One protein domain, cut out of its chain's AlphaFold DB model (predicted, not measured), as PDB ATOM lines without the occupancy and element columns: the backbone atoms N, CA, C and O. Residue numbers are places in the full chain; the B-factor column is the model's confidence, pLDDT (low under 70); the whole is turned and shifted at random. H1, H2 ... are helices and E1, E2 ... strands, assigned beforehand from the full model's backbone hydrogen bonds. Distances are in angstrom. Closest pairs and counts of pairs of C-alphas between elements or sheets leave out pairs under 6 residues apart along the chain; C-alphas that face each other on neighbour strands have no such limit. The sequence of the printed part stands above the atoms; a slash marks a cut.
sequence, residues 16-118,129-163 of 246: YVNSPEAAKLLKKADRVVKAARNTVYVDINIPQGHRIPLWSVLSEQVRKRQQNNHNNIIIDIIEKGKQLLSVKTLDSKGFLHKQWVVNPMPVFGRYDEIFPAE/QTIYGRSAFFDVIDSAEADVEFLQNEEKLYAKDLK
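AT A GLANCE: This is residues 16 to 118 and 129 to 163 of the 246 residues of an uncharacterized protein of Brachyspira sp. CAG:484 (UniProt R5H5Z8). Look for a three-strand sheet, E1 E2 E3, with the long helix H4 laid along one face; residues 20 to 26 of H1 pack on E1 and E2, and H2 runs beside H4. Near where H4 begins sits a small head of E4, E5 and H3; at its far end residues 156 to 163 stick out. The 138 printed residues, mixed in class, hold four named helices and five named strands, ordered H1 H2 E1 E2 E3 E4 H3 E5 H4; both sheets, E1 - E2 - E3 and E4 - E5, are antiparallel. The whole is compact, with a radius of gyration of the C-alphas of 16.7 A, yet elongated, spanning 61 by 33 by 30 A.

IN THESE COORDINATES: Find C-alpha 20 at (-66.790, 148.555, 28.255); from there H1 runs 22.7 A to residue 35. H2 is residues 55 to 65, 14.9 A. Next come E1, residues 72 to 77, E2, 85 to 90, and E3, 96 to 102, 17.1 A. Short E4, 107 to 109, H3, 111 to 114, and E5, 132 to 134, follow. H4 runs 37.8 A from residue 136 to C-alpha 161 at (-61.824, 185.106, 8.168).

HOW THE PARTS SIT: E1 E2 E3 form a meander, each strand the antiparallel neighbour of the one before; see N 74 and O 88, 2.8 A, and N 87 and O 100, 2.9 A. H4 is on this sheet, over E2 and E3, at a height of 8.6 A; its closest C-alphas to E2 are Ala 144 and Thr 89, 6.5 A. H1 and H4 with the sheet make two layers, helices on one face. H1 touches H2 with residues 26 to 30 alone, at a steep tilt of 65 degrees; the closest C-alphas are Asp 30 and Trp 55, 6.3 A. In E4 and E5, N 107 and O 134 are 2.8 A apart; H3's closest C-alpha to E5 is Tyr 111, 5.9 A from Tyr 132. Each O i to N i+4 pair is within hydrogen-bond range in H1 and H4, 6 of 7 in H2; H3 is too short for one.

THE WHOLE: C-alphas 129 and 163 are farthest apart, 61.3 A. Residues 119 to 128 are not printed, a 22.4 A gap. The link H1 to H2 is long. Confidence is under 70 at residues 43, 80 to 81, 116 to 118, 129 and 158 to 163.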
ATOM      1  N   TYR A  16     -65.069 157.306  19.550       87.56
ATOM      2  CA  TYR A  16     -64.718 156.590  20.776       87.56
ATOM      3  C   TYR A  16     -65.913 155.902  21.421       87.56
ATOM      4  O   TYR A  16     -66.978 156.489  21.570       87.56
ATOM      5  N   VAL A  17     -65.699 154.673  21.898       89.25
ATOM      6  CA  VAL A  17     -66.613 154.002  22.831       89.25
ATOM      7  C   VAL A  17     -65.949 154.017  24.203       89.25
ATOM      8  O   VAL A  17     -64.966 153.315  24.422       89.25
ATOM      9  N   ASN A  18     -66.461 154.850  25.106       86.81
ATOM     10  CA  ASN A  18     -65.785 155.185  26.361       86.81
ATOM     11  C   ASN A  18     -65.907 154.075  27.421       86.81
ATOM     12  O   ASN A  18     -64.977 153.818  28.180       86.81
ATOM     13  N   SER A  19     -67.052 153.388  27.460       86.62
ATOM     14  CA  SER A  19     -67.349 152.376  28.480       86.62
ATOM     15  C   SER A  19     -67.323 150.945  27.920       86.62
ATOM     16  O   SER A  19     -67.919 150.675  26.868       86.62
ATOM     17  N   PRO A  20     -66.732 149.966  28.643       88.12
ATOM     18  CA  PRO A  20     -66.790 148.555  28.255       88.12
ATOM     19  C   PRO A  20     -68.227 148.016  28.249       88.12
ATOM     20  O   PRO A  20     -68.534 147.061  27.534       88.12
ATOM     21  N   GLU A  21     -69.126 148.616  29.027       89.06
ATOM     22  CA  GLU A  21     -70.542 148.249  29.053       89.06
ATOM     23  C   GLU A  21     -71.266 148.729  27.797       89.06
ATOM     24  O   GLU A  21     -72.032 147.961  27.213       89.06
ATOM     25  N   ALA A  22     -70.955 149.940  27.323       90.62
ATOM     26  CA  ALA A  22     -71.445 150.432  26.039       90.62
ATOM     27  C   ALA A  22     -70.992 149.505  24.897       90.62
ATOM     28  O   ALA A  22     -71.808 149.063  24.089       90.62
ATOM     29  N   ALA A  23     -69.718 149.095  24.896       91.38
ATOM     30  CA  ALA A  23     -69.197 148.137  23.921       91.38
ATOM     31  C   ALA A  23     -69.906 146.769  23.985       91.38
ATOM     32  O   ALA A  23     -70.197 146.167  22.948       91.38
ATOM     33  N   LYS A  24     -70.213 146.261  25.188       92.38
ATOM     34  CA  LYS A  24     -70.994 145.021  25.362       92.38
ATOM     35  C   LYS A  24     -72.410 145.165  24.807       92.38
ATOM     36  O   LYS A  24     -72.896 144.237  24.159       92.38
ATOM     37  N   LEU A  25     -73.060 146.302  25.041       92.19
ATOM     38  CA  LEU A  25     -74.420 146.556  24.577       92.19
ATOM     39  C   LEU A  25     -74.488 146.639  23.045       92.19
ATOM     40  O   LEU A  25     -75.346 145.999  22.444       92.19
ATOM     41  N   LEU A  26     -73.524 147.315  22.417       93.75
ATOM     42  CA  LEU A  26     -73.383 147.375  20.958       93.75
ATOM     43  C   LEU A  26     -73.139 145.987  20.350       93.75
ATOM     44  O   LEU A  26     -73.813 145.589  19.404       93.75
ATOM     45  N   LYS A  27     -72.255 145.178  20.953       94.38
ATOM     46  CA  LYS A  27     -72.053 143.778  20.534       94.38
ATOM     47  C   LYS A  27     -73.322 142.937  20.675       94.38
ATOM     48  O   LYS A  27     -73.542 142.025  19.880       94.38
ATOM     49  N   LYS A  28     -74.136 143.189  21.702       94.00
ATOM     50  CA  LYS A  28     -75.416 142.499  21.891       94.00
ATOM     51  C   LYS A  28     -76.410 142.900  20.798       94.00
ATOM     52  O   LYS A  28     -77.033 142.003  20.236       94.00
ATOM     53  N   ALA A  29     -76.498 144.184  20.455       92.75
ATOM     54  CA  ALA A  29     -77.316 144.658  19.339       92.75
ATOM     55  C   ALA A  29     -76.909 143.982  18.016       92.75
ATOM     56  O   ALA A  29     -77.758 143.391  17.352       92.75
ATOM     57  N   ASP A  30     -75.609 143.916  17.705       94.19
ATOM     58  CA  ASP A  30     -75.104 143.209  16.515       94.19
ATOM     59  C   ASP A  30     -75.519 141.731  16.472       94.19
ATOM     60  O   ASP A  30     -75.819 141.192  15.406       94.19
ATOM     61  N   ARG A  31     -75.539 141.041  17.620       94.19
ATOM     62  CA  ARG A  31     -75.985 139.636  17.689       94.19
ATOM     63  C   ARG A  31     -77.472 139.497  17.392       94.19
ATOM     64  O   ARG A  31     -77.845 138.583  16.665       94.19
ATOM     65  N   VAL A  32     -78.296 140.385  17.943       93.19
ATOM     66  CA  VAL A  32     -79.746 140.403  17.703       93.19
ATOM     67  C   VAL A  32     -80.024 140.616  16.218       93.19
ATOM     68  O   VAL A  32     -80.757 139.846  15.602       93.19
ATOM     69  N   VAL A  33     -79.346 141.594  15.624       91.06
ATOM     70  CA  VAL A  33     -79.424 141.902  14.198       91.06
ATOM     71  C   VAL A  33     -79.034 140.692  13.329       91.06
ATOM     72  O   VAL A  33     -79.739 140.352  12.382       91.06
ATOM     73  N   LYS A  34     -77.949 139.981  13.675       91.00
ATOM     74  CA  LYS A  34     -77.508 138.758  12.969       91.00
ATOM     75  C   LYS A  34     -78.464 137.574  13.125       91.00
ATOM     76  O   LYS A  34     -78.512 136.722  12.236       91.00
ATOM     77  N   ALA A  35     -79.165 137.481  14.254       91.38
ATOM     78  CA  ALA A  35     -80.153 136.432  14.499       91.38
ATOM     79  C   ALA A  35     -81.426 136.653  13.662       91.38
ATOM     80  O   ALA A  35     -82.029 135.695  13.184       91.38
ATOM     81  N   ALA A  36     -81.782 137.912  13.410       87.25
ATOM     82  CA  ALA A  36     -82.928 138.331  12.612       87.25
ATOM     83  C   ALA A  36     -82.663 138.243  11.089       87.25
ATOM     84  O   ALA A  36     -82.785 139.217  10.356       87.25
ATOM     85  N   ARG A  37     -82.285 137.064  10.571       77.88
ATOM     86  CA  ARG A  37     -81.880 136.904   9.153       77.88
ATOM     87  C   ARG A  37     -82.988 137.170   8.130       77.88
ATOM     88  O   ARG A  37     -82.681 137.514   6.994       77.88
ATOM     89  N   ASN A  38     -84.245 137.002   8.530       83.44
ATOM     90  CA  ASN A  38     -85.402 137.132   7.642       83.44
ATOM     91  C   ASN A  38     -86.030 138.533   7.679       83.44
ATOM     92  O   ASN A  38     -87.074 138.743   7.067       83.44
ATOM     93  N   THR A  39     -85.439 139.480   8.415       86.00
ATOM     94  CA  THR A  39     -85.988 140.832   8.541       86.00
ATOM     95  C   THR A  39     -85.436 141.755   7.469       86.00
ATOM     96  O   THR A  39     -84.228 141.773   7.226       86.00
ATOM     97  N   VAL A  40     -86.305 142.570   6.878       87.31
ATOM     98  CA  VAL A  40     -85.909 143.608   5.920       87.31
ATOM     99  C   VAL A  40     -85.650 144.907   6.677       87.31
ATOM    100  O   VAL A  40     -86.552 145.441   7.316       87.31
ATOM    101  N   TYR A  41     -84.425 145.422   6.618       85.88
ATOM    102  CA  TYR A  41     -84.087 146.699   7.243       85.88
ATOM    103  C   TYR A  41     -84.404 147.853   6.297       85.88
ATOM    104  O   TYR A  41     -83.953 147.852   5.152       85.88
ATOM    105  N   VAL A  42     -85.187 148.814   6.780       75.75
ATOM    106  CA  VAL A  42     -85.643 149.984   6.015       75.75
ATOM    107  C   VAL A  42     -85.063 151.240   6.664       75.75
ATOM    108  O   VAL A  42     -84.867 151.261   7.879       75.75
ATOM    109  N   ASP A  43     -84.757 152.249   5.848       66.62
ATOM    110  CA  ASP A  43     -84.297 153.586   6.263       66.62
ATOM    111  C   ASP A  43     -82.944 153.667   6.977       66.62
ATOM    112  O   ASP A  43     -82.595 154.707   7.521       66.62
ATOM    113  N   ILE A  44     -82.142 152.604   6.942       73.31
ATOM    114  CA  ILE A  44     -80.788 152.635   7.495       73.31
ATOM    115  C   ILE A  44     -79.792 152.748   6.351       73.31
ATOM    116  O   ILE A  44     -79.844 151.969   5.395       73.31
ATOM    117  N   ASN A  45     -78.851 153.679   6.469       76.62
ATOM    118  CA  ASN A  45     -77.733 153.777   5.546       76.62
ATOM    119  C   ASN A  45     -76.774 152.597   5.774       76.62
ATOM    120  O   ASN A  45     -75.879 152.630   6.621       76.62
ATOM    121  N   ILE A  46     -77.021 151.490   5.071       79.75
ATOM    122  CA  ILE A  46     -76.213 150.281   5.209       79.75
ATOM    123  C   ILE A  46     -74.946 150.431   4.353       79.75
ATOM    124  O   ILE A  46     -75.038 150.727   3.160       79.75
ATOM    125  N   PRO A  47     -73.760 150.162   4.927       78.75
ATOM    126  CA  PRO A  47     -72.508 150.052   4.188       78.75
ATOM    127  C   PRO A  47     -72.618 149.238   2.888       78.75
ATOM    128  O   PRO A  47     -73.195 148.147   2.879       78.75
ATOM    129  N   GLN A  48     -72.003 149.723   1.802       78.81
ATOM    130  CA  GLN A  48     -72.026 149.038   0.503       78.81
ATOM    131  C   GLN A  48     -71.561 147.576   0.631       78.81
ATOM    132  O   GLN A  48     -70.542 147.286   1.254       78.81
ATOM    133  N   GLY A  49     -72.323 146.649   0.041       80.25
ATOM    134  CA  GLY A  49     -72.052 145.207   0.098       80.25
ATOM    135  C   GLY A  49     -72.633 144.485   1.320       80.25
ATOM    136  O   GLY A  49     -72.608 143.255   1.362       80.25
ATOM    137  N   HIS A  50     -73.215 145.205   2.283       83.00
ATOM    138  CA  HIS A  50     -73.900 144.610   3.429       83.00
ATOM    139  C   HIS A  50     -75.422 144.664   3.267       83.00
ATOM    140  O   HIS A  50     -75.980 145.592   2.696       83.00
ATOM    141  N   ARG A  51     -76.106 143.632   3.777       81.75
ATOM    142  CA  ARG A  51     -77.581 143.532   3.767       81.75
ATOM    143  C   ARG A  51     -78.222 143.934   5.095       81.75
ATOM    144  O   ARG A  51     -79.438 143.906   5.226       81.75
ATOM    145  N   ILE A  52     -77.396 144.189   6.106       88.06
ATOM    146  CA  ILE A  52     -77.803 144.240   7.505       88.06
ATOM    147  C   ILE A  52     -76.995 145.346   8.217       88.06
ATOM    148  O   ILE A  52     -75.780 145.424   8.003       88.06
ATOM    149  N   PRO A  53     -77.622 146.166   9.080       88.69
ATOM    150  CA  PRO A  53     -76.970 147.270   9.783       88.69
ATOM    151  C   PRO A  53     -76.207 146.784  11.026       88.69
ATOM    152  O   PRO A  53     -76.772 146.629  12.107       88.69
ATOM    153  N   LEU A  54     -74.903 146.536  10.885       91.00
ATOM    154  CA  LEU A  54     -74.035 146.102  11.988       91.00
ATOM    155  C   LEU A  54     -73.120 147.225  12.469       91.00
ATOM    156  O   LEU A  54     -72.385 147.810  11.672       91.00
ATOM    157  N   TRP A  55     -73.109 147.478  13.777       92.00
ATOM    158  CA  TRP A  55     -72.205 148.440  14.401       92.00
ATOM    159  C   TRP A  55     -70.743 148.068  14.158       92.00
ATOM    160  O   TRP A  55     -69.931 148.941  13.854       92.00
ATOM    161  N   SER A  56     -70.394 146.778  14.224       88.69
ATOM    162  CA  SER A  56     -69.026 146.329  13.937       88.69
ATOM    163  C   SER A  56     -68.527 146.766  12.558       88.69
ATOM    164  O   SER A  56     -67.349 147.054  12.409       88.69
ATOM    165  N   VAL A  57     -69.415 146.829  11.561       88.88
ATOM    166  CA  VAL A  57     -69.076 147.265  10.198       88.88
ATOM    167  C   VAL A  57     -69.084 148.789  10.108       88.88
ATOM    168  O   VAL A  57     -68.142 149.387   9.594       88.88
ATOM    169  N   LEU A  58     -70.136 149.422  10.634       89.06
ATOM    170  CA  LEU A  58     -70.299 150.872  10.586       89.06
ATOM    171  C   LEU A  58     -69.149 151.589  11.305       89.06
ATOM    172  O   LEU A  58     -68.573 152.514  10.749       89.06
ATOM    173  N   SER A  59     -68.772 151.136  12.502       90.06
ATOM    174  CA  SER A  59     -67.736 151.774  13.324       90.06
ATOM    175  C   SER A  59     -66.388 151.912  12.611       90.06
ATOM    176  O   SER A  59     -65.727 152.942  12.744       90.06
ATOM    177  N   GLU A  60     -65.993 150.925  11.804       87.94
ATOM    178  CA  GLU A  60     -64.775 151.012  10.996       87.94
ATOM    179  C   GLU A  60     -64.896 152.060   9.886       87.94
ATOM    180  O   GLU A  60     -63.939 152.783   9.610       87.94
ATOM    181  N   GLN A  61     -66.067 152.165   9.255       87.56
ATOM    182  CA  GLN A  61     -66.318 153.152   8.208       87.56
ATOM    183  C   GLN A  61     -66.401 154.573   8.759       87.56
ATOM    184  O   GLN A  61     -65.748 155.457   8.209       87.56
ATOM    185  N   VAL A  62     -67.123 154.776   9.866       89.25
ATOM    186  CA  VAL A  62     -67.187 156.059  10.584       89.25
ATOM    187  C   VAL A  62     -65.775 156.509  10.939       89.25
ATOM    188  O   VAL A  62     -65.373 157.629  10.635       89.25
ATOM    189  N   ARG A  63     -64.970 155.604  11.509       88.12
ATOM    190  CA  ARG A  63     -63.586 155.900  11.893       88.12
ATOM    191  C   ARG A  63     -62.723 156.319  10.702       88.12
ATOM    192  O   ARG A  63     -61.882 157.195  10.864       88.12
ATOM    193  N   LYS A  64     -62.925 155.720   9.522       87.88
ATOM    194  CA  LYS A  64     -62.224 156.107   8.285       87.88
ATOM    195  C   LYS A  64     -62.690 157.467   7.764       87.88
ATOM    196  O   LYS A  64     -61.846 158.296   7.443       87.88
ATOM    197  N   ARG A  65     -64.004 157.713   7.700       86.44
ATOM    198  CA  ARG A  65     -64.567 158.997   7.235       86.44
ATOM    199  C   ARG A  65     -64.127 160.159   8.119       86.44
ATOM    200  O   ARG A  65     -63.684 161.186   7.618       86.44
ATOM    201  N   GLN A  66     -64.160 159.949   9.430       86.56
ATOM    202  CA  GLN A  66     -63.843 160.970  10.423       86.56
ATOM    203  C   GLN A  66     -62.351 161.020  10.799       86.56
ATOM    204  O   GLN A  66     -61.975 161.792  11.672       86.56
ATOM    205  N   GLN A  67     -61.470 160.253  10.140       84.56
ATOM    206  CA  GLN A  67     -60.044 160.161  10.497       84.56
ATOM    207  C   GLN A  67     -59.321 161.519  10.503       84.56
ATOM    208  O   GLN A  67     -58.405 161.724  11.295       84.56
ATOM    209  N   ASN A  68     -59.735 162.439   9.628       82.50
ATOM    210  CA  ASN A  68     -59.147 163.777   9.501       82.50
ATOM    211  C   ASN A  68     -59.929 164.855  10.271       82.50
ATOM    212  O   ASN A  68     -59.652 166.047  10.115       82.50
ATOM    213  N   ASN A  69     -60.952 164.465  11.034       83.81
ATOM    214  CA  ASN A  69     -61.757 165.384  11.818       83.81
ATOM    215  C   ASN A  69     -61.157 165.545  13.221       83.81
ATOM    216  O   ASN A  69     -60.835 164.561  13.886       83.81
ATOM    217  N   HIS A  70     -60.989 166.795  13.655       82.12
ATOM    218  CA  HIS A  70     -60.472 167.117  14.987       82.12
ATOM    219  C   HIS A  70     -61.576 167.099  16.049       82.12
ATOM    220  O   HIS A  70     -61.270 167.116  17.234       82.12
ATOM    221  N   ASN A  71     -62.842 167.043  15.641       87.12
ATOM    222  CA  ASN A  71     -63.986 166.883  16.530       87.12
ATOM    223  C   ASN A  71     -64.223 165.392  16.805       87.12
ATOM    224  O   ASN A  71     -63.940 164.536  15.965       87.12
ATOM    225  N   ASN A  72     -64.743 165.070  17.988       87.38
ATOM    226  CA  ASN A  72     -64.913 163.678  18.415       87.38
ATOM    227  C   ASN A  72     -66.384 163.299  18.545       87.38
ATOM    228  O   ASN A  72     -67.172 164.042  19.127       87.38
ATOM    229  N   ILE A  73     -66.711 162.072  18.148       91.31
ATOM    230  CA  ILE A  73     -67.953 161.392  18.519       91.31
ATOM    231  C   ILE A  73     -67.646 160.435  19.677       91.31
ATOM    232  O   ILE A  73     -66.816 159.536  19.549       91.31
ATOM    233  N   ILE A  74     -68.303 160.606  20.821       91.25
ATOM    234  CA  ILE A  74     -68.145 159.759  22.008       91.25
ATOM    235  C   ILE A  74     -69.443 159.013  22.285       91.25
ATOM    236  O   ILE A  74     -70.499 159.615  22.454       91.25
ATOM    237  N   ILE A  75     -69.341 157.696  22.406       92.50
ATOM    238  CA  ILE A  75     -70.430 156.807  22.784       92.50
ATOM    239  C   ILE A  75     -70.169 156.298  24.195       92.50
ATOM    240  O   ILE A  75     -69.154 155.651  24.465       92.50
ATOM    241  N   ASP A  76     -71.104 156.564  25.094       89.31
ATOM    242  CA  ASP A  76     -71.044 156.127  26.483       89.31
ATOM    243  C   ASP A  76     -72.383 155.542  26.942       89.31
ATOM    244  O   ASP A  76     -73.389 155.629  26.242       89.31
ATOM    245  N   ILE A  77     -72.408 154.931  28.120       89.06
ATOM    246  CA  ILE A  77     -73.637 154.476  28.766       89.06
ATOM    247  C   ILE A  77     -74.174 155.576  29.688       89.06
ATOM    248  O   ILE A  77     -73.406 156.235  30.384       89.06
ATOM    249  N   ILE A  78     -75.491 155.794  29.691       85.12
ATOM    250  CA  ILE A  78     -76.110 156.820  30.552       85.12
ATOM    251  C   ILE A  78     -76.233 156.308  31.983       85.12
ATOM    252  O   ILE A  78     -75.758 156.938  32.919       85.12
ATOM    253  N   GLU A  79     -76.855 155.141  32.140       76.94
ATOM    254  CA  GLU A  79     -77.049 154.479  33.423       76.94
ATOM    255  C   GLU A  79     -77.002 152.964  33.241       76.94
ATOM    256  O   GLU A  79     -77.569 152.401  32.292       76.94
ATOM    257  N   LYS A  80     -76.352 152.290  34.189       65.81
ATOM    258  CA  LYS A  80     -76.264 150.833  34.220       65.81
ATOM    259  C   LYS A  80     -77.651 150.258  34.512       65.81
ATOM    260  O   LYS A  80     -78.156 150.392  35.618       65.81
ATOM    261  N   GLY A  81     -78.278 149.648  33.506       68.56
ATOM    262  CA  GLY A  81     -79.584 148.983  33.624       68.56
ATOM    263  C   GLY A  81     -80.621 149.439  32.598       68.56
ATOM    264  O   GLY A  81     -81.377 148.611  32.099       68.56
ATOM    265  N   LYS A  82     -80.595 150.713  32.182       74.81
ATOM    266  CA  LYS A  82     -81.580 151.263  31.228       74.81
ATOM    267  C   LYS A  82     -81.325 150.877  29.765       74.81
ATOM    268  O   LYS A  82     -82.168 151.141  28.921       74.81
ATOM    269  N   GLN A  83     -80.187 150.241  29.459       84.38
ATOM    270  CA  GLN A  83     -79.771 149.871  28.091       84.38
ATOM    271  C   GLN A  83     -79.783 151.061  27.108       84.38
ATOM    272  O   GLN A  83     -80.003 150.888  25.913       84.38
ATOM    273  N   LEU A  84     -79.528 152.270  27.610       91.31
ATOM    274  CA  LEU A  84     -79.451 153.485  26.806       91.31
ATOM    275  C   LEU A  84     -77.998 153.924  26.648       91.31
ATOM    276  O   LEU A  84     -77.237 153.976  27.620       91.31
ATOM    277  N   LEU A  85     -77.643 154.268  25.415       92.19
ATOM    278  CA  LEU A  85     -76.383 154.899  25.069       92.19
ATOM    279  C   LEU A  85     -76.562 156.411  24.975       92.19
ATOM    280  O   LEU A  85     -77.579 156.914  24.500       92.19
ATOM    281  N   SER A  86     -75.534 157.124  25.408       93.06
ATOM    282  CA  SER A  86     -75.322 158.526  25.111       93.06
ATOM    283  C   SER A  86     -74.349 158.624  23.947       93.06
ATOM    284  O   SER A  86     -73.198 158.218  24.088       93.06
ATOM    285  N   VAL A  87     -74.772 159.221  22.840       93.69
ATOM    286  CA  VAL A  87     -73.871 159.645  21.760       93.69
ATOM    287  C   VAL A  87     -73.640 161.138  21.938       93.69
ATOM    288  O   VAL A  87     -74.598 161.887  22.096       93.69
ATOM    289  N   LYS A  88     -72.389 161.576  22.004       93.94
ATOM    290  CA  LYS A  88     -72.000 162.966  22.252       93.94
ATOM    291  C   LYS A  88     -71.038 163.421  21.173       93.94
ATOM    292  O   LYS A  88     -70.135 162.669  20.827       93.94
ATOM    293  N   THR A  89     -71.184 164.647  20.705       92.38
ATOM    294  CA  THR A  89     -70.203 165.298  19.838       92.38
ATOM    295  C   THR A  89     -69.438 166.331  20.647       92.38
ATOM    296  O   THR A  89     -70.019 167.092  21.427       92.38
ATOM    297  N   LEU A  90     -68.115 166.308  20.524       89.31
ATOM    298  CA  LEU A  90     -67.224 167.277  21.146       89.31
ATOM    299  C   LEU A  90     -66.539 168.113  20.072       89.31
ATOM    300  O   LEU A  90     -66.056 167.561  19.083       89.31
ATOM    301  N   ASP A  91     -66.441 169.410  20.337       85.38
ATOM    302  CA  ASP A  91     -65.634 170.359  19.569       85.38
ATOM    303  C   ASP A  91     -64.125 170.053  19.702       85.38
ATOM    304  O   ASP A  91     -63.706 169.314  20.603       85.38
ATOM    305  N   SER A  92     -63.287 170.669  18.866       81.31
ATOM    306  CA  SER A  92     -61.824 170.494  18.832       81.31
ATOM    307  C   SER A  92     -61.142 170.886  20.144       81.31
ATOM    308  O   SER A  92     -60.038 170.447  20.456       81.31
ATOM    309  N   LYS A  93     -61.823 171.696  20.958       82.62
ATOM    310  CA  LYS A  93     -61.402 172.101  22.307       82.62
ATOM    311  C   LYS A  93     -61.852 171.130  23.403       82.62
ATOM    312  O   LYS A  93     -61.536 171.336  24.573       82.62
ATOM    313  N   GLY A  94     -62.615 170.095  23.055       80.69
ATOM    314  CA  GLY A  94     -63.159 169.105  23.983       80.69
ATOM    315  C   GLY A  94     -64.448 169.528  24.697       80.69
ATOM    316  O   GLY A  94     -64.864 168.846  25.634       80.69
ATOM    317  N   PHE A  95     -65.088 170.626  24.283       85.19
ATOM    318  CA  PHE A  95     -66.386 171.036  24.824       85.19
ATOM    319  C   PHE A  95     -67.524 170.243  24.185       85.19
ATOM    320  O   PHE A  95     -67.503 169.970  22.989       85.19
ATOM    321  N   LEU A  96     -68.526 169.885  24.992       89.44
ATOM    322  CA  LEU A  96     -69.729 169.211  24.511       89.44
ATOM    323  C   LEU A  96     -70.526 170.148  23.605       89.44
ATOM    324  O   LEU A  96     -70.939 171.215  24.053       89.44
ATOM    325  N   HIS A  97     -70.768 169.719  22.368       89.56
ATOM    326  CA  HIS A  97     -71.632 170.431  21.434       89.56
ATOM    327  C   HIS A  97     -73.060 169.888  21.499       89.56
ATOM    328  O   HIS A  97     -73.991 170.610  21.855       89.56
ATOM    329  N   LYS A  98     -73.228 168.587  21.234       93.38
ATOM    330  CA  LYS A  98     -74.541 167.942  21.203       93.38
ATOM    331  C   LYS A  98     -74.514 166.566  21.851       93.38
ATOM    332  O   LYS A  98     -73.482 165.899  21.924       93.38
ATOM    333  N   GLN A  99     -75.667 166.147  22.364       93.94
ATOM    334  CA  GLN A  99     -75.856 164.849  22.998       93.94
ATOM    335  C   GLN A  99     -77.196 164.246  22.578       93.94
ATOM    336  O   GLN A  99     -78.237 164.887  22.683       93.94
ATOM    337  N   TRP A 100     -77.159 162.980  22.180       95.38
ATOM    338  CA  TRP A 100     -78.319 162.147  21.904       95.38
ATOM    339  C   TRP A 100     -78.377 160.991  22.889       95.38
ATOM    340  O   TRP A 100     -77.351 160.462  23.325       95.38
ATOM    341  N   VAL A 101     -79.597 160.582  23.209       94.00
ATOM    342  CA  VAL A 101     -79.889 159.418  24.039       94.00
ATOM    343  C   VAL A 101     -80.627 158.412  23.178       94.00
ATOM    344  O   VAL A 101     -81.671 158.735  22.619       94.00
ATOM    345  N   VAL A 102     -80.087 157.203  23.052       92.94
ATOM    346  CA  VAL A 102     -80.632 156.207  22.128       92.94
ATOM    347  C   VAL A 102     -80.464 154.788  22.649       92.94
ATOM    348  O   VAL A 102     -79.466 154.445  23.283       92.94
ATOM    349  N   ASN A 103     -81.454 153.944  22.371       92.31
ATOM    350  CA  ASN A 103     -81.336 152.506  22.568       92.31
ATOM    351  C   ASN A 103     -80.674 151.887  21.320       92.31
ATOM    352  O   ASN A 103     -81.213 152.042  20.226       92.31
ATOM    353  N   PRO A 104     -79.533 151.184  21.448       91.25
ATOM    354  CA  PRO A 104     -78.879 150.534  20.314       91.25
ATOM    355  C   PRO A 104     -79.596 149.275  19.822       91.25
ATOM    356  O   PRO A 104     -79.209 148.734  18.788       91.25
ATOM    357  N   MET A 105     -80.590 148.762  20.553       92.19
ATOM    358  CA  MET A 105     -81.329 147.574  20.131       92.19
ATOM    359  C   MET A 105     -82.224 147.886  18.927       92.19
ATOM    360  O   MET A 105     -82.984 148.856  18.977       92.19
ATOM    361  N   PRO A 106     -82.186 147.057  17.869       90.31
ATOM    362  CA  PRO A 106     -83.104 147.199  16.747       90.31
ATOM    363  C   PRO A 106     -84.545 146.896  17.180       90.31
ATOM    364  O   PRO A 106     -84.790 146.041  18.034       90.31
ATOM    365  N   VAL A 107     -85.496 147.574  16.548       90.12
ATOM    366  CA  VAL A 107     -86.933 147.319  16.683       90.12
ATOM    367  C   VAL A 107     -87.386 146.462  15.505       90.12
ATOM    368  O   VAL A 107     -87.038 146.758  14.362       90.12
ATOM    369  N   PHE A 108     -88.165 145.416  15.790       89.44
ATOM    370  CA  PHE A 108     -88.741 144.513  14.792       89.44
ATOM    371  C   PHE A 108     -90.255 144.446  14.926       89.44
ATOM    372  O   PHE A 108     -90.781 144.520  16.035       89.44
ATOM    373  N   GLY A 109     -90.937 144.243  13.808       87.06
ATOM    374  CA  GLY A 109     -92.391 144.226  13.750       87.06
ATOM    375  C   GLY A 109     -92.890 144.312  12.318       87.06
ATOM    376  O   GLY A 109     -92.122 144.167  11.358       87.06
ATOM    377  N   ARG A 110     -94.189 144.545  12.168       85.38
ATOM    378  CA  ARG A 110     -94.774 144.874  10.863       85.38
ATOM    379  C   ARG A 110     -94.421 146.306  10.478       85.38
ATOM    380  O   ARG A 110     -94.116 147.128  11.337       85.38
ATOM    381  N   TYR A 111     -94.489 146.610   9.185       82.06
ATOM    382  CA  TYR A 111     -94.148 147.940   8.676       82.06
ATOM    383  C   TYR A 111     -94.940 149.047   9.393       82.06
ATOM    384  O   TYR A 111     -94.345 149.961   9.954       82.06
ATOM    385  N   ASP A 112     -96.262 148.882   9.483       77.00
ATOM    386  CA  ASP A 112     -97.175 149.843  10.116       77.00
ATOM    387  C   ASP A 112     -96.931 150.010  11.630       77.00
ATOM    388  O   ASP A 112     -97.239 151.051  12.204       77.00
ATOM    389  N   GLU A 113     -96.374 148.987  12.287       79.00
ATOM    390  CA  GLU A 113     -96.041 149.020  13.718       79.00
ATOM    391  C   GLU A 113     -94.741 149.794  13.975       79.00
ATOM    392  O   GLU A 113     -94.595 150.437  15.013       79.00
ATOM    393  N   ILE A 114     -93.793 149.735  13.036       79.38
ATOM    394  CA  ILE A 114     -92.475 150.377  13.155       79.38
ATOM    395  C   ILE A 114     -92.494 151.817  12.626       79.38
ATOM    396  O   ILE A 114     -91.785 152.681  13.153       79.38
ATOM    397  N   PHE A 115     -93.298 152.080  11.595       75.56
ATOM    398  CA  PHE A 115     -93.432 153.376  10.933       75.56
ATOM    399  C   PHE A 115     -94.887 153.854  11.001       75.56
ATOM    400  O   PHE A 115     -95.596 153.831   9.991       75.56
ATOM    401  N   PRO A 116     -95.362 154.296  12.179       66.88
ATOM    402  CA  PRO A 116     -96.690 154.872  12.293       66.88
ATOM    403  C   PRO A 116     -96.694 156.220  11.565       66.88
ATOM    404  O   PRO A 116     -96.314 157.245  12.125       66.88
ATOM    405  N   ALA A 117     -97.084 156.238  10.291       64.81
ATOM    406  CA  ALA A 117     -97.380 157.491   9.613       64.81
ATOM    407  C   ALA A 117     -98.503 158.203  10.387       64.81
ATOM    408  O   ALA A 117     -99.532 157.590  10.679       64.81
ATOM    409  N   GLU A 118     -98.349 159.497  10.686       52.41
ATOM    410  CA  GLU A 118     -99.345 160.289  11.433       52.41
ATOM    411  C   GLU A 118    -100.718 160.401  10.727       52.41
ATOM    412  O   GLU A 118    -101.650 160.998  11.261       52.41
ATOM    413  N   GLN A 129     -96.792 139.671   6.053       69.00
ATOM    414  CA  GLN A 129     -96.077 138.661   6.839       69.00
ATOM    415  C   GLN A 129     -94.587 139.004   6.977       69.00
ATOM    416  O   GLN A 129     -93.901 138.457   7.836       69.00
ATOM    417  N   THR A 130     -94.088 139.916   6.140       81.12
ATOM    418  CA  THR A 130     -92.714 140.400   6.175       81.12
ATOM    419  C   THR A 130     -92.456 141.176   7.463       81.12
ATOM    420  O   THR A 130     -93.170 142.127   7.783       81.12
ATOM    421  N   ILE A 131     -91.421 140.764   8.192       85.12
ATOM    422  CA  ILE A 131     -90.937 141.464   9.381       85.12
ATOM    423  C   ILE A 131     -89.908 142.493   8.924       85.12
ATOM    424  O   ILE A 131     -88.957 142.160   8.212       85.12
ATOM    425  N   TYR A 132     -90.085 143.734   9.354       87.00
ATOM    426  CA  TYR A 132     -89.150 144.817   9.087       87.00
ATOM    427  C   TYR A 132     -88.293 145.100  10.321       87.00
ATOM    428  O   TYR A 132     -88.664 144.744  11.441       87.00
ATOM    429  N   GLY A 133     -87.123 145.698  10.108       88.06
ATOM    430  CA  GLY A 133     -86.195 146.105  11.159       88.06
ATOM    431  C   GLY A 133     -85.837 147.585  11.052       88.06
ATOM    432  O   GLY A 133     -85.586 148.082   9.954       88.06
ATOM    433  N   ARG A 134     -85.762 148.274  12.194       87.19
ATOM    434  CA  ARG A 134     -85.301 149.669  12.302       87.19
ATOM    435  C   ARG A 134     -84.278 149.815  13.421       87.19
ATOM    436  O   ARG A 134     -84.421 149.207  14.479       87.19
ATOM    437  N   SER A 135     -83.261 150.647  13.210       88.69
ATOM    438  CA  SER A 135     -82.226 150.939  14.203       88.69
ATOM    439  C   SER A 135     -82.058 152.445  14.365       88.69
ATOM    440  O   SER A 135     -81.300 153.069  13.633       88.69
ATOM    441  N   ALA A 136     -82.730 153.020  15.365       88.38
ATOM    442  CA  ALA A 136     -82.625 154.450  15.677       88.38
ATOM    443  C   ALA A 136     -81.186 154.883  16.011       88.38
ATOM    444  O   ALA A 136     -80.818 156.044  15.865       88.38
ATOM    445  N   PHE A 137     -80.356 153.947  16.473       91.81
ATOM    446  CA  PHE A 137     -78.952 154.212  16.753       91.81
ATOM    447  C   PHE A 137     -78.155 154.566  15.497       91.81
ATOM    448  O   PHE A 137     -77.283 155.422  15.583       91.81
ATOM    449  N   PHE A 138     -78.462 153.973  14.341       90.50
ATOM    450  CA  PHE A 138     -77.772 154.316  13.094       90.50
ATOM    451  C   PHE A 138     -78.105 155.744  12.659       90.50
ATOM    452  O   PHE A 138     -77.185 156.514  12.403       90.50
ATOM    453  N   ASP A 139     -79.380 156.131  12.721       89.62
ATOM    454  CA  ASP A 139     -79.831 157.499  12.422       89.62
ATOM    455  C   ASP A 139     -79.117 158.538  13.310       89.62
ATOM    456  O   ASP A 139     -78.721 159.617  12.860       89.62
ATOM    457  N   VAL A 140     -78.925 158.206  14.592       93.06
ATOM    458  CA  VAL A 140     -78.201 159.058  15.545       93.06
ATOM    459  C   VAL A 140     -76.716 159.155  15.203       93.06
ATOM    460  O   VAL A 140     -76.143 160.233  15.348       93.06
ATOM    461  N   ILE A 141     -76.086 158.070  14.752       93.31
ATOM    462  CA  ILE A 141     -74.678 158.104  14.338       93.31
ATOM    463  C   ILE A 141     -74.506 158.933  13.067       93.31
ATOM    464  O   ILE A 141     -73.630 159.794  13.049       93.31
ATOM    465  N   ASP A 142     -75.367 158.761  12.066       91.31
ATOM    466  CA  ASP A 142     -75.341 159.579  10.849       91.31
ATOM    467  C   ASP A 142     -75.534 161.068  11.187       91.31
ATOM    468  O   ASP A 142     -74.816 161.936  10.688       91.31
ATOM    469  N   SER A 143     -76.443 161.370  12.122       92.88
ATOM    470  CA  SER A 143     -76.646 162.731  12.632       92.88
ATOM    471  C   SER A 143     -75.418 163.280  13.363       92.88
ATOM    472  O   SER A 143     -75.101 164.459  13.227       92.88
ATOM    473  N   ALA A 144     -74.732 162.448  14.150       92.75
ATOM    474  CA  ALA A 144     -73.524 162.835  14.871       92.75
ATOM    475  C   ALA A 144     -72.332 163.051  13.927       92.75
ATOM    476  O   ALA A 144     -71.538 163.959  14.160       92.75
ATOM    477  N   GLU A 145     -72.213 162.262  12.855       92.06
ATOM    478  CA  GLU A 145     -71.219 162.488  11.799       92.06
ATOM    479  C   GLU A 145     -71.454 163.820  11.089       92.06
ATOM    480  O   GLU A 145     -70.527 164.620  10.981       92.06
ATOM    481  N   ALA A 146     -72.695 164.094  10.679       91.88
ATOM    482  CA  ALA A 146     -73.044 165.352  10.024       91.88
ATOM    483  C   ALA A 146     -72.754 166.574  10.916       91.88
ATOM    484  O   ALA A 146     -72.244 167.586  10.440       91.88
ATOM    485  N   ASP A 147     -73.035 166.470  12.215       92.38
ATOM    486  CA  ASP A 147     -72.748 167.503  13.217       92.38
ATOM    487  C   ASP A 147     -71.238 167.773  13.347       92.38
ATOM    488  O   ASP A 147     -70.778 168.913  13.324       92.38
ATOM    489  N   VAL A 148     -70.437 166.710  13.396       90.56
ATOM    490  CA  VAL A 148     -68.975 166.782  13.514       90.56
ATOM    491  C   VAL A 148     -68.310 167.308  12.237       90.56
ATOM    492  O   VAL A 148     -67.325 168.051  12.313       90.56
ATOM    493  N   GLU A 149     -68.854 166.993  11.063       90.75
ATOM    494  CA  GLU A 149     -68.444 167.589   9.785       90.75
ATOM    495  C   GLU A 149     -68.829 169.064   9.681       90.75
ATOM    496  O   GLU A 149     -68.040 169.879   9.193       90.75
ATOM    497  N   PHE A 150     -70.016 169.426  10.168       90.56
ATOM    498  CA  PHE A 150     -70.466 170.809  10.227       90.56
ATOM    499  C   PHE A 150     -69.513 171.661  11.073       90.56
ATOM    500  O   PHE A 150     -68.986 172.653  10.567       90.56
ATOM    501  N   LEU A 151     -69.187 171.215  12.290       88.69
ATOM    502  CA  LEU A 151     -68.214 171.885  13.162       88.69
ATOM    503  C   LEU A 151     -66.849 172.045  12.481       88.69
ATOM    504  O   LEU A 151     -66.252 173.120  12.502       88.69
ATOM    505  N   GLN A 152     -66.369 171.004  11.795       88.06
ATOM    506  CA  GLN A 152     -65.092 171.071  11.081       88.06
ATOM    507  C   GLN A 152     -65.112 172.119   9.955       88.06
ATOM    508  O   GLN A 152     -64.093 172.744   9.645       88.06
ATOM    509  N   ASN A 153     -66.255 172.296   9.295       88.06
ATOM    510  CA  ASN A 153     -66.421 173.287   8.239       88.06
ATOM    511  C   ASN A 153     -66.541 174.706   8.797       88.06
ATOM    512  O   ASN A 153     -65.935 175.614   8.226       88.06
ATOM    513  N   GLU A 154     -67.234 174.897   9.919       85.81
ATOM    514  CA  GLU A 154     -67.269 176.181  10.624       85.81
ATOM    515  C   GLU A 154     -65.862 176.634  11.019       85.81
ATOM    516  O   GLU A 154     -65.455 177.747  10.684       85.81
ATOM    517  N   GLU A 155     -65.059 175.759  11.628       81.44
ATOM    518  CA  GLU A 155     -63.671 176.073  11.988       81.44
ATOM    519  C   GLU A 155     -62.832 176.507  10.779       81.44
ATOM    520  O   GLU A 155     -62.070 177.476  10.849       81.44
ATOM    521  N   LYS A 156     -62.992 175.826   9.638       81.94
ATOM    522  CA  LYS A 156     -62.309 176.187   8.384       81.94
ATOM    523  C   LYS A 156     -62.748 177.553   7.857       81.94
ATOM    524  O   LYS A 156     -61.930 178.228   7.229       81.94
ATOM    525  N   LEU A 157     -64.006 177.948   8.056       79.75
ATOM    526  CA  LEU A 157     -64.522 179.261   7.657       79.75
ATOM    527  C   LEU A 157     -63.968 180.361   8.571       79.75
ATOM    528  O   LEU A 157     -63.318 181.281   8.077       79.75
ATOM    529  N   TYR A 158     -64.081 180.205   9.893       68.88
ATOM    530  CA  TYR A 158     -63.541 181.178  10.852       68.88
ATOM    531  C   TYR A 158     -62.016 181.343  10.734       68.88
ATOM    532  O   TYR A 158     -61.493 182.456  10.824       68.88
ATOM    533  N   ALA A 159     -61.277 180.262  10.464       65.44
ATOM    534  CA  ALA A 159     -59.834 180.332  10.224       65.44
ATOM    535  C   ALA A 159     -59.467 181.108   8.942       65.44
ATOM    536  O   ALA A 159     -58.374 181.678   8.858       65.44
ATOM    537  N   LYS A 160     -60.350 181.135   7.935       60.97
ATOM    538  CA  LYS A 160     -60.171 181.951   6.722       60.97
ATOM    539  C   LYS A 160     -60.465 183.424   6.994       60.97
ATOM    540  O   LYS A 160     -59.703 184.265   6.520       60.97
ATOM    541  N   ASP A 161     -61.471 183.727   7.807       57.91
ATOM    542  CA  ASP A 161     -61.824 185.106   8.168       57.91
ATOM    543  C   ASP A 161     -60.749 185.776   9.043       57.91
ATOM    544  O   ASP A 161     -60.441 186.955   8.874       57.91
ATOM    545  N   LEU A 162     -60.059 185.011   9.895       56.25
ATOM    546  CA  LEU A 162     -58.880 185.486  10.638       56.25
ATOM    547  C   LEU A 162     -57.664 185.785   9.738       56.25
ATOM    548  O   LEU A 162     -56.783 186.551  10.127       56.25
ATOM    549  N   LYS A 163     -57.607 185.222   8.522       55.00
ATOM    550  CA  LYS A 163     -56.575 185.518   7.511       55.00
ATOM    551  C   LYS A 163     -56.943 186.690   6.600       55.00
ATOM    552  O   LYS A 163     -56.300 186.881   5.566       55.00
TER     553      LYS A 163